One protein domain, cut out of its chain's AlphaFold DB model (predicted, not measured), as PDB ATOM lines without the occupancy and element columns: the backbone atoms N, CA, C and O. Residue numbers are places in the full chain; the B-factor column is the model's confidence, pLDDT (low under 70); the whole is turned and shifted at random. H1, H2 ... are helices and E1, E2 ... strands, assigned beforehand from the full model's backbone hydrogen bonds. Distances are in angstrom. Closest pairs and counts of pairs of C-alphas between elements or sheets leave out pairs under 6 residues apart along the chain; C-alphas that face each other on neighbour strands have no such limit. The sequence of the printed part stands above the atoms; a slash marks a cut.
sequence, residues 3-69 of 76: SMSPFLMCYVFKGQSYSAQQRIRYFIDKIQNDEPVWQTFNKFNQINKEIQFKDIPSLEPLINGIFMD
ATOM      1  N   SER A   3     -45.584 -30.359  14.628       65.19
ATOM      2  CA  SER A   3     -46.597 -29.490  15.215       65.19
ATOM      3  C   SER A   3     -47.072 -30.090  16.525       65.19
ATOM      4  O   SER A   3     -47.516 -31.237  16.559       65.19
ATOM      5  N   MET A   4     -47.018 -29.295  17.581       71.25
ATOM      6  CA  MET A   4     -47.501 -29.655  18.900       71.25
ATOM      7  C   MET A   4     -48.372 -28.504  19.370       71.25
ATOM      8  O   MET A   4     -47.887 -27.618  20.059       71.25
ATOM      9  N   SER A   5     -49.630 -28.469  18.920       73.88
ATOM     10  CA  SER A   5     -50.528 -27.335  19.172       73.88
ATOM     11  C   SER A   5     -50.505 -26.931  20.655       73.88
ATOM     12  O   SER A   5     -50.708 -27.807  21.498       73.88
ATOM     13  N   PRO A   6     -50.260 -25.648  20.992       85.12
ATOM     14  CA  PRO A   6     -50.168 -24.464  20.117       85.12
ATOM     15  C   PRO A   6     -48.760 -24.138  19.568       85.12
ATOM     16  O   PRO A   6     -48.578 -23.131  18.887       85.12
ATOM     17  N   PHE A   7     -47.754 -24.959  19.850       87.44
ATOM     18  CA  PHE A   7     -46.352 -24.713  19.528       87.44
ATOM     19  C   PHE A   7     -45.899 -25.358  18.212       87.44
ATOM     20  O   PHE A   7     -46.326 -26.445  17.806       87.44
ATOM     21  N   LEU A   8     -44.937 -24.697  17.572       87.38
ATOM     22  CA  LEU A   8     -44.166 -25.241  16.464       87.38
ATOM     23  C   LEU A   8     -42.728 -25.474  16.927       87.38
ATOM     24  O   LEU A   8     -42.034 -24.532  17.301       87.38
ATOM     25  N   MET A   9     -42.269 -26.724  16.853       87.81
ATOM     26  CA  MET A   9     -40.885 -27.079  17.166       87.81
ATOM     27  C   MET A   9     -40.057 -27.200  15.882       87.81
ATOM     28  O   MET A   9     -40.364 -27.999  14.983       87.81
ATOM     29  N   CYS A  10     -38.975 -26.422  15.817       86.06
ATOM     30  CA  CYS A  10     -38.044 -26.368  14.691       86.06
ATOM     31  C   CYS A  10     -36.619 -26.672  15.159       86.06
ATOM     32  O   CYS A  10     -36.113 -26.035  16.076       86.06
ATOM     33  N   TYR A  11     -35.958 -27.618  14.489       89.12
ATOM     34  CA  TYR A  11     -34.553 -27.947  14.718       89.12
ATOM     35  C   TYR A  11     -33.783 -27.827  13.402       89.12
ATOM     36  O   TYR A  11     -34.040 -28.573  12.455       89.12
ATOM     37  N   VAL A  12     -32.863 -26.864  13.344       88.94
ATOM     38  CA  VAL A  12     -31.953 -26.667  12.211       88.94
ATOM     39  C   VAL A  12     -30.674 -27.440  12.499       88.94
ATOM     40  O   VAL A  12     -30.018 -27.215  13.513       88.94
ATOM     41  N   PHE A  13     -30.323 -28.362  11.611       85.12
ATOM     42  CA  PHE A  13     -29.191 -29.262  11.796       85.12
ATOM     43  C   PHE A  13     -28.399 -29.406  10.497       85.12
ATOM     44  O   PHE A  13     -28.915 -29.186   9.401       85.12
ATOM     45  N   LYS A  14     -27.140 -29.830  10.624       85.62
ATOM     46  CA  LYS A  14     -26.277 -30.214   9.504       85.62
ATOM     47  C   LYS A  14     -25.825 -31.655   9.714       85.62
ATOM     48  O   LYS A  14     -25.156 -31.942  10.701       85.62
ATOM     49  N   GLY A  15     -26.187 -32.557   8.802       84.38
ATOM     50  CA  GLY A  15     -25.838 -33.978   8.890       84.38
ATOM     51  C   GLY A  15     -27.014 -34.901   8.571       84.38
ATOM     52  O   GLY A  15     -27.833 -34.591   7.712       84.38
ATOM     53  N   GLN A  16     -27.081 -36.044   9.258       83.94
ATOM     54  CA  GLN A  16     -28.089 -37.081   9.024       83.94
ATOM     55  C   GLN A  16     -29.475 -36.650   9.527       83.94
ATOM     56  O   GLN A  16     -29.676 -36.434  10.724       83.94
ATOM     57  N   SER A  17     -30.444 -36.572   8.613       87.31
ATOM     58  CA  SER A  17     -31.807 -36.109   8.906       87.31
ATOM     59  C   SER A  17     -32.578 -37.024   9.845       87.31
ATOM     60  O   SER A  17     -33.312 -36.532  10.698       87.31
ATOM     61  N   TYR A  18     -32.365 -38.335   9.749       87.25
ATOM     62  CA  TYR A  18     -33.021 -39.312  10.613       87.25
ATOM     63  C   TYR A  18     -32.677 -39.103  12.096       87.25
ATOM     64  O   TYR A  18     -33.570 -38.991  12.931       87.25
ATOM     65  N   SER A  19     -31.388 -38.950  12.423       85.88
ATOM     66  CA  SER A  19     -30.956 -38.695  13.806       85.88
ATOM     67  C   SER A  19     -31.512 -37.369  14.328       85.88
ATOM     68  O   SER A  19     -31.991 -37.294  15.459       85.88
ATOM     69  N   ALA A  20     -31.526 -36.333  13.487       88.56
ATOM     70  CA  ALA A  20     -32.110 -35.052  13.856       88.56
ATOM     71  C   ALA A  20     -33.616 -35.154  14.136       88.56
ATOM     72  O   ALA A  20     -34.102 -34.570  15.105       88.56
ATOM     73  N   GLN A  21     -34.345 -35.933  13.329       89.69
ATOM     74  CA  GLN A  21     -35.764 -36.219  13.536       89.69
ATOM     75  C   GLN A  21     -36.018 -37.002  14.831       89.69
ATOM     76  O   GLN A  21     -36.971 -36.691  15.544       89.69
ATOM     77  N   GLN A  22     -35.171 -37.977  15.166       89.88
ATOM     78  CA  GLN A  22     -35.276 -38.702  16.434       89.88
ATOM     79  C   GLN A  22     -35.042 -37.779  17.637       89.88
ATOM     80  O   GLN A  22     -35.840 -37.794  18.568       89.88
ATOM     81  N   ARG A  23     -34.015 -36.916  17.594       90.19
ATOM     82  CA  ARG A  23     -33.727 -35.957  18.678       90.19
ATOM     83  C   ARG A  23     -34.889 -34.999  18.926       90.19
ATOM     84  O   ARG A  23     -35.313 -34.841  20.065       90.19
ATOM     85  N   ILE A  24     -35.447 -34.400  17.870       91.44
ATOM     86  CA  ILE A  24     -36.580 -33.474  18.027       91.44
ATOM     87  C   ILE A  24     -37.846 -34.195  18.515       91.44
ATOM     88  O   ILE A  24     -38.589 -33.624  19.305       91.44
ATOM     89  N   ARG A  25     -38.097 -35.445  18.096       90.88
ATOM     90  CA  ARG A  25     -39.231 -36.239  18.604       90.88
ATOM     91  C   ARG A  25     -39.061 -36.576  20.079       90.88
ATOM     92  O   ARG A  25     -39.987 -36.362  20.847       90.88
ATOM     93  N   TYR A  26     -37.871 -37.022  20.471       91.44
ATOM     94  CA  TYR A  26     -37.548 -37.318  21.862       91.44
ATOM     95  C   TYR A  26     -37.659 -36.077  22.756       91.44
ATOM     96  O   TYR A  26     -38.186 -36.148  23.859       91.44
ATOM     97  N   PHE A  27     -37.217 -34.917  22.267       91.44
ATOM     98  CA  PHE A  27     -37.381 -33.645  22.971       91.44
ATOM     99  C   PHE A  27     -38.851 -33.272  23.185       91.44
ATOM    100  O   PHE A  27     -39.227 -32.885  24.288       91.44
ATOM    101  N   ILE A  28     -39.676 -33.417  22.145       91.00
ATOM    102  CA  ILE A  28     -41.120 -33.167  22.225       91.00
ATOM    103  C   ILE A  28     -41.764 -34.096  23.252       91.00
ATOM    104  O   ILE A  28     -42.458 -33.618  24.143       91.00
ATOM    105  N   ASP A  29     -41.470 -35.393  23.173       91.00
ATOM    106  CA  ASP A  29     -41.989 -36.392  24.104       91.00
ATOM    107  C   ASP A  29     -41.585 -36.080  25.555       91.00
ATOM    108  O   ASP A  29     -42.423 -36.077  26.456       91.00
ATOM    109  N   LYS A  30     -40.322 -35.703  25.790       91.06
ATOM    110  CA  LYS A  30     -39.840 -35.317  27.122       91.06
ATOM    111  C   LYS A  30     -40.537 -34.088  27.688       91.06
ATOM    112  O   LYS A  30     -40.850 -34.090  28.872       91.06
ATOM    113  N   ILE A  31     -40.782 -33.066  26.871       90.81
ATOM    114  CA  ILE A  31     -41.508 -31.868  27.313       90.81
ATOM    115  C   ILE A  31     -42.962 -32.202  27.634       90.81
ATOM    116  O   ILE A  31     -43.481 -31.700  28.622       90.81
ATOM    117  N   GLN A  32     -43.618 -33.029  26.818       88.00
ATOM    118  CA  GLN A  32     -45.027 -33.375  27.014       88.00
ATOM    119  C   GLN A  32     -45.252 -34.275  28.231       88.00
ATOM    120  O   GLN A  32     -46.257 -34.121  28.917       88.00
ATOM    121  N   ASN A  33     -44.325 -35.195  28.497       90.12
ATOM    122  CA  ASN A  33     -44.412 -36.113  29.633       90.12
ATOM    123  C   ASN A  33     -43.923 -35.492  30.957       90.12
ATOM    124  O   ASN A  33     -44.121 -36.082  32.019       90.12
ATOM    125  N   ASP A  34     -43.287 -34.318  30.918       90.50
ATOM    126  CA  ASP A  34     -42.904 -33.542  32.101       90.50
ATOM    127  C   ASP A  34     -43.989 -32.496  32.401       90.50
ATOM    128  O   ASP A  34     -43.975 -31.378  31.886       90.50
ATOM    129  N   GLU A  35     -44.968 -32.882  33.226       89.94
ATOM    130  CA  GLU A  35     -46.146 -32.064  33.546       89.94
ATOM    131  C   GLU A  35     -45.788 -30.636  34.034       89.94
ATOM    132  O   GLU A  35     -46.340 -29.676  33.490       89.94
ATOM    133  N   PRO A  36     -44.846 -30.422  34.983       90.69
ATOM    134  CA  PRO A  36     -44.395 -29.077  35.364       90.69
ATOM    135  C   PRO A  36     -43.893 -28.216  34.197       90.69
ATOM    136  O   PRO A  36     -44.244 -27.032  34.086       90.69
ATOM    137  N   VAL A  37     -43.065 -28.799  33.327       91.38
ATOM    138  CA  VAL A  37     -42.543 -28.112  32.141       91.38
ATOM    139  C   VAL A  37     -43.698 -27.796  31.199       91.38
ATOM    140  O   VAL A  37     -43.870 -26.640  30.806       91.38
ATOM    141  N   TRP A  38     -44.547 -28.779  30.902       90.94
ATOM    142  CA  TRP A  38     -45.659 -28.618  29.975       90.94
ATOM    143  C   TRP A  38     -46.667 -27.548  30.417       90.94
ATOM    144  O   TRP A  38     -47.072 -26.692  29.622       90.94
ATOM    145  N   GLN A  39     -47.009 -27.517  31.705       91.06
ATOM    146  CA  GLN A  39     -47.873 -26.485  32.283       91.06
ATOM    147  C   GLN A  39     -47.262 -25.086  32.161       91.06
ATOM    148  O   GLN A  39     -47.970 -24.118  31.868       91.06
ATOM    149  N   THR A  40     -45.943 -24.967  32.326       91.44
ATOM    150  CA  THR A  40     -45.244 -23.685  32.171       91.44
ATOM    151  C   THR A  40     -45.321 -23.190  30.730       91.44
ATOM    152  O   THR A  40     -45.660 -22.026  30.510       91.44
ATOM    153  N   PHE A  41     -45.117 -24.074  29.750       90.69
ATOM    154  CA  PHE A  41     -45.295 -23.743  28.335       90.69
ATOM    155  C   PHE A  41     -46.713 -23.229  28.060       90.69
ATOM    156  O   PHE A  41     -46.884 -22.124  27.537       90.69
ATOM    157  N   ASN A  42     -47.736 -23.979  28.477       91.00
ATOM    158  CA  ASN A  42     -49.135 -23.606  28.251       91.00
ATOM    159  C   ASN A  42     -49.504 -22.271  28.905       91.00
ATOM    160  O   ASN A  42     -50.134 -21.423  28.267       91.00
ATOM    161  N   LYS A  43     -49.069 -22.048  30.150       92.75
ATOM    162  CA  LYS A  43     -49.302 -20.790  30.866       92.75
ATOM    163  C   LYS A  43     -48.685 -19.608  30.126       92.75
ATOM    164  O   LYS A  43     -49.343 -18.585  29.968       92.75
ATOM    165  N   PHE A  44     -47.442 -19.740  29.669       92.50
ATOM    166  CA  PHE A  44     -46.725 -18.664  28.983       92.50
ATOM    167  C   PHE A  44     -47.348 -18.347  27.623       92.50
ATOM    168  O   PHE A  44     -47.487 -17.172  27.283       92.50
ATOM    169  N   ASN A  45     -47.827 -19.367  26.909       91.69
ATOM    170  CA  ASN A  45     -48.599 -19.177  25.686       91.69
ATOM    171  C   ASN A  45     -49.895 -18.385  25.930       91.69
ATOM    172  O   ASN A  45     -50.196 -17.469  25.173       91.69
ATOM    173  N   GLN A  46     -50.635 -18.671  27.007       91.50
ATOM    174  CA  GLN A  46     -51.870 -17.939  27.335       91.50
ATOM    175  C   GLN A  46     -51.635 -16.450  27.624       91.50
ATOM    176  O   GLN A  46     -52.491 -15.623  27.317       91.50
ATOM    177  N   ILE A  47     -50.485 -16.101  28.206       94.50
ATOM    178  CA  ILE A  47     -50.134 -14.713  28.543       94.50
ATOM    179  C   ILE A  47     -49.234 -14.042  27.494       94.50
ATOM    180  O   ILE A  47     -48.735 -12.948  27.747       94.50
ATOM    181  N   ASN A  48     -49.009 -14.683  26.338       90.94
ATOM    182  CA  ASN A  48     -48.101 -14.223  25.279       90.94
ATOM    183  C   ASN A  48     -46.696 -13.857  25.793       90.94
ATOM    184  O   ASN A  48     -46.095 -12.869  25.363       90.94
ATOM    185  N   LYS A  49     -46.177 -14.634  26.748       91.62
ATOM    186  CA  LYS A  49     -44.861 -14.414  27.347       91.62
ATOM    187  C   LYS A  49     -43.836 -15.367  26.739       91.62
ATOM    188  O   LYS A  49     -44.089 -16.558  26.584       91.62
ATOM    189  N   GLU A  50     -42.653 -14.840  26.458       90.75
ATOM    190  CA  GLU A  50     -41.496 -15.639  26.063       90.75
ATOM    191  C   GLU A  50     -40.972 -16.474  27.243       90.75
ATOM    192  O   GLU A  50     -40.853 -15.983  28.370       90.75
ATOM    193  N   ILE A  51     -40.648 -17.739  26.975       89.81
ATOM    194  CA  ILE A  51     -40.030 -18.642  27.949       89.81
ATOM    195  C   ILE A  51     -38.523 -18.395  27.945       89.81
ATOM    196  O   ILE A  51     -37.870 -18.542  26.915       89.81
ATOM    197  N   GLN A  52     -37.964 -18.058  29.104       90.25
ATOM    198  CA  GLN A  52     -36.523 -17.937  29.306       90.25
ATOM    199  C   GLN A  52     -36.002 -19.176  30.052       90.25
ATOM    200  O   GLN A  52     -36.737 -19.789  30.824       90.25
ATOM    201  N   PHE A  53     -34.719 -19.527  29.909       86.94
ATOM    202  CA  PHE A  53     -34.152 -20.699  30.610       86.94
ATOM    203  C   PHE A  53     -34.290 -20.624  32.137       86.94
ATOM    204  O   PHE A  53     -34.482 -21.636  32.799       86.94
ATOM    205  N   LYS A  54     -34.297 -19.411  32.701       87.69
ATOM    206  CA  LYS A  54     -34.554 -19.183  34.132       87.69
ATOM    207  C   LYS A  54     -35.973 -19.554  34.583       87.69
ATOM    208  O   LYS A  54     -36.172 -19.795  35.767       87.69
ATOM    209  N   ASP A  55     -36.951 -19.553  33.674       88.44
ATOM    210  CA  ASP A  55     -38.340 -19.901  33.991       88.44
ATOM    211  C   ASP A  55     -38.516 -21.428  34.098       88.44
ATOM    212  O   ASP A  55     -39.419 -21.891  34.792       88.44
ATOM    213  N   ILE A  56     -37.645 -22.208  33.438       90.31
ATOM    214  CA  ILE A  56     -37.644 -23.677  33.457       90.31
ATOM    215  C   ILE A  56     -36.198 -24.178  33.621       90.31
ATOM    216  O   ILE A  56     -35.532 -24.476  32.626       90.31
ATOM    217  N   PRO A  57     -35.697 -24.316  34.863       88.44
ATOM    218  CA  PRO A  57     -34.300 -24.682  35.118       88.44
ATOM    219  C   PRO A  57     -33.867 -26.025  34.511       88.44
ATOM    220  O   PRO A  57     -32.691 -26.218  34.217       88.44
ATOM    221  N   SER A  58     -34.801 -26.959  34.306       88.75
ATOM    222  CA  SER A  58     -34.539 -28.259  33.676       88.75
ATOM    223  C   SER A  58     -34.400 -28.190  32.150       88.75
ATOM    224  O   SER A  58     -33.863 -29.122  31.552       88.75
ATOM    225  N   LEU A  59     -34.835 -27.098  31.508       89.94
ATOM    226  CA  LEU A  59     -34.901 -26.988  30.050       89.94
ATOM    227  C   LEU A  59     -33.515 -26.917  29.403       89.94
ATOM    228  O   LEU A  59     -33.269 -27.584  28.402       89.94
ATOM    229  N   GLU A  60     -32.601 -26.134  29.972       90.56
ATOM    230  CA  GLU A  60     -31.244 -25.990  29.437       90.56
ATOM    231  C   GLU A  60     -30.436 -27.304  29.538       90.56
ATOM    232  O   GLU A  60     -29.912 -27.754  28.514       90.56
ATOM    233  N   PRO A  61     -30.396 -28.001  30.694       90.81
ATOM    234  CA  PRO A  61     -29.818 -29.341  30.778       90.81
ATOM    235  C   PRO A  61     -30.459 -30.342  29.808       90.81
ATOM    236  O   PRO A  61     -29.746 -31.133  29.192       90.81
ATOM    237  N   LEU A  62     -31.786 -30.295  29.634       90.06
ATOM    238  CA  LEU A  62     -32.515 -31.177  28.720       90.06
ATOM    239  C   LEU A  62     -32.093 -30.956  27.258       90.06
ATOM    240  O   LEU A  62     -31.815 -31.919  26.542       90.06
ATOM    241  N   ILE A  63     -32.001 -29.696  26.823       90.94
ATOM    242  CA  ILE A  63     -31.541 -29.336  25.474       90.94
ATOM    243  C   ILE A  63     -30.093 -29.782  25.270       90.94
ATOM    244  O   ILE A  63     -29.779 -30.409  24.255       90.94
ATOM    245  N   ASN A  64     -29.215 -29.499  26.233       91.19
ATOM    246  CA  ASN A  64     -27.805 -29.863  26.134       91.19
ATOM    247  C   ASN A  64     -27.617 -31.382  26.077       91.19
ATOM    248  O   ASN A  64     -26.888 -31.868  25.213       91.19
ATOM    249  N   GLY A  65     -28.338 -32.139  26.904       90.06
ATOM    250  CA  GLY A  65     -28.357 -33.595  26.808       90.06
ATOM    251  C   GLY A  65     -28.797 -34.046  25.415       90.06
ATOM    252  O   GLY A  65     -28.055 -34.720  24.709       90.06
ATOM    253  N   ILE A  66     -29.977 -33.627  24.964       90.19
ATOM    254  CA  ILE A  66     -30.583 -34.178  23.742       90.19
ATOM    255  C   ILE A  66     -29.859 -33.758  22.465       90.19
ATOM    256  O   ILE A  66     -29.787 -34.550  21.523       90.19
ATOM    257  N   PHE A  67     -29.347 -32.530  22.383       89.31
ATOM    258  CA  PHE A  67     -28.819 -31.973  21.134       89.31
ATOM    259  C   PHE A  67     -27.297 -31.822  21.112       89.31
ATOM    260  O   PHE A  67     -26.724 -31.896  20.024       89.31
ATOM    261  N   MET A  68     -26.640 -31.659  22.265       85.31
ATOM    262  CA  MET A  68     -25.183 -31.486  22.331       85.31
ATOM    263  C   MET A  68     -24.466 -32.782  22.700       85.31
ATOM    264  O   MET A  68     -23.388 -33.054  22.163       85.31
ATOM    265  N   ASP A  69     -25.075 -33.620  23.541       82.62
ATOM    266  CA  ASP A  69     -24.504 -34.922  23.856       82.62
ATOM    267  C   ASP A  69     -24.689 -35.901  22.679       82.62
ATOM    268  O   ASP A  69     -25.768 -36.074  22.091       82.62
TER     269      ASP A  69
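AT A GLANCE: This is residues 3 to 69 of the 76 residues of an uncharacterized protein of Candidatus Lokiarchaeota archaeon (UniProt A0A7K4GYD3). Two helices, H1 and the shorter H3, run side by side in opposite ways, and H2 turns off at a corner from the last residues of H1. From H2 a long unnamed stretch, residues 47 to 58, leads back to H3, while residues 14 to 19 stick out, standing free. The printed part has 67 residues, with one named strand and three named helices in the order E1, H1, H2, H3; the class is mostly helix. It is compact, with a radius of gyration of the C-alphas of 12.5 A, and elongated, spanning 37 by 23 by 20 A.

IN THESE COORDINATES: Begin at C-alpha 7, at (-46.352, -24.713, 19.528), where strand E1 runs through residues 7 to 9. Find C-alpha 17 at (-31.807, -36.109, 8.906); from there H1, residues 17 to 33, runs 24.3 A. H2 follows as residues 35 to 46, 16.5 A long. H3, residues 59 to 68, runs 13.2 A to C-alpha 68 at (-25.183, -31.486, 22.331).

HOW THE PARTS SIT: Look first at Arg 23 and Ile 66, whose C-alphas, 6.2 A apart, are the closest of H1 and H3. These helices touch, through residues 23 to 27 alone of H1, at a shallow tilt of 20 degrees, opposite ways. H1 and H2 only just touch, with 3 pairs of C-alphas within 8 A, and only at the corner; the closest C-alphas are those of Gln 32 and Trp 38, 5.6 A apart. Their lines are about perpendicular, at 88 degrees. H2 and H3 are only just apart, at 8.0 A. E1 pairs with no named strand, but residues 3 to 4 pair antiparallel with residues 7 to 8. E1 is apart from H2 and H3. In H1, H2 and H3 every O i to N i+4 pair is within hydrogen-bond range.

THE WHOLE: The two C-alphas farthest apart, those of Gln 16 and Ile 47, are 37.0 A apart. The printed part has no cut, and the link from H2 to H3 is long, with 12 residues. Mean pLDDT of the printed part is 88.5; residue 3 is under 70.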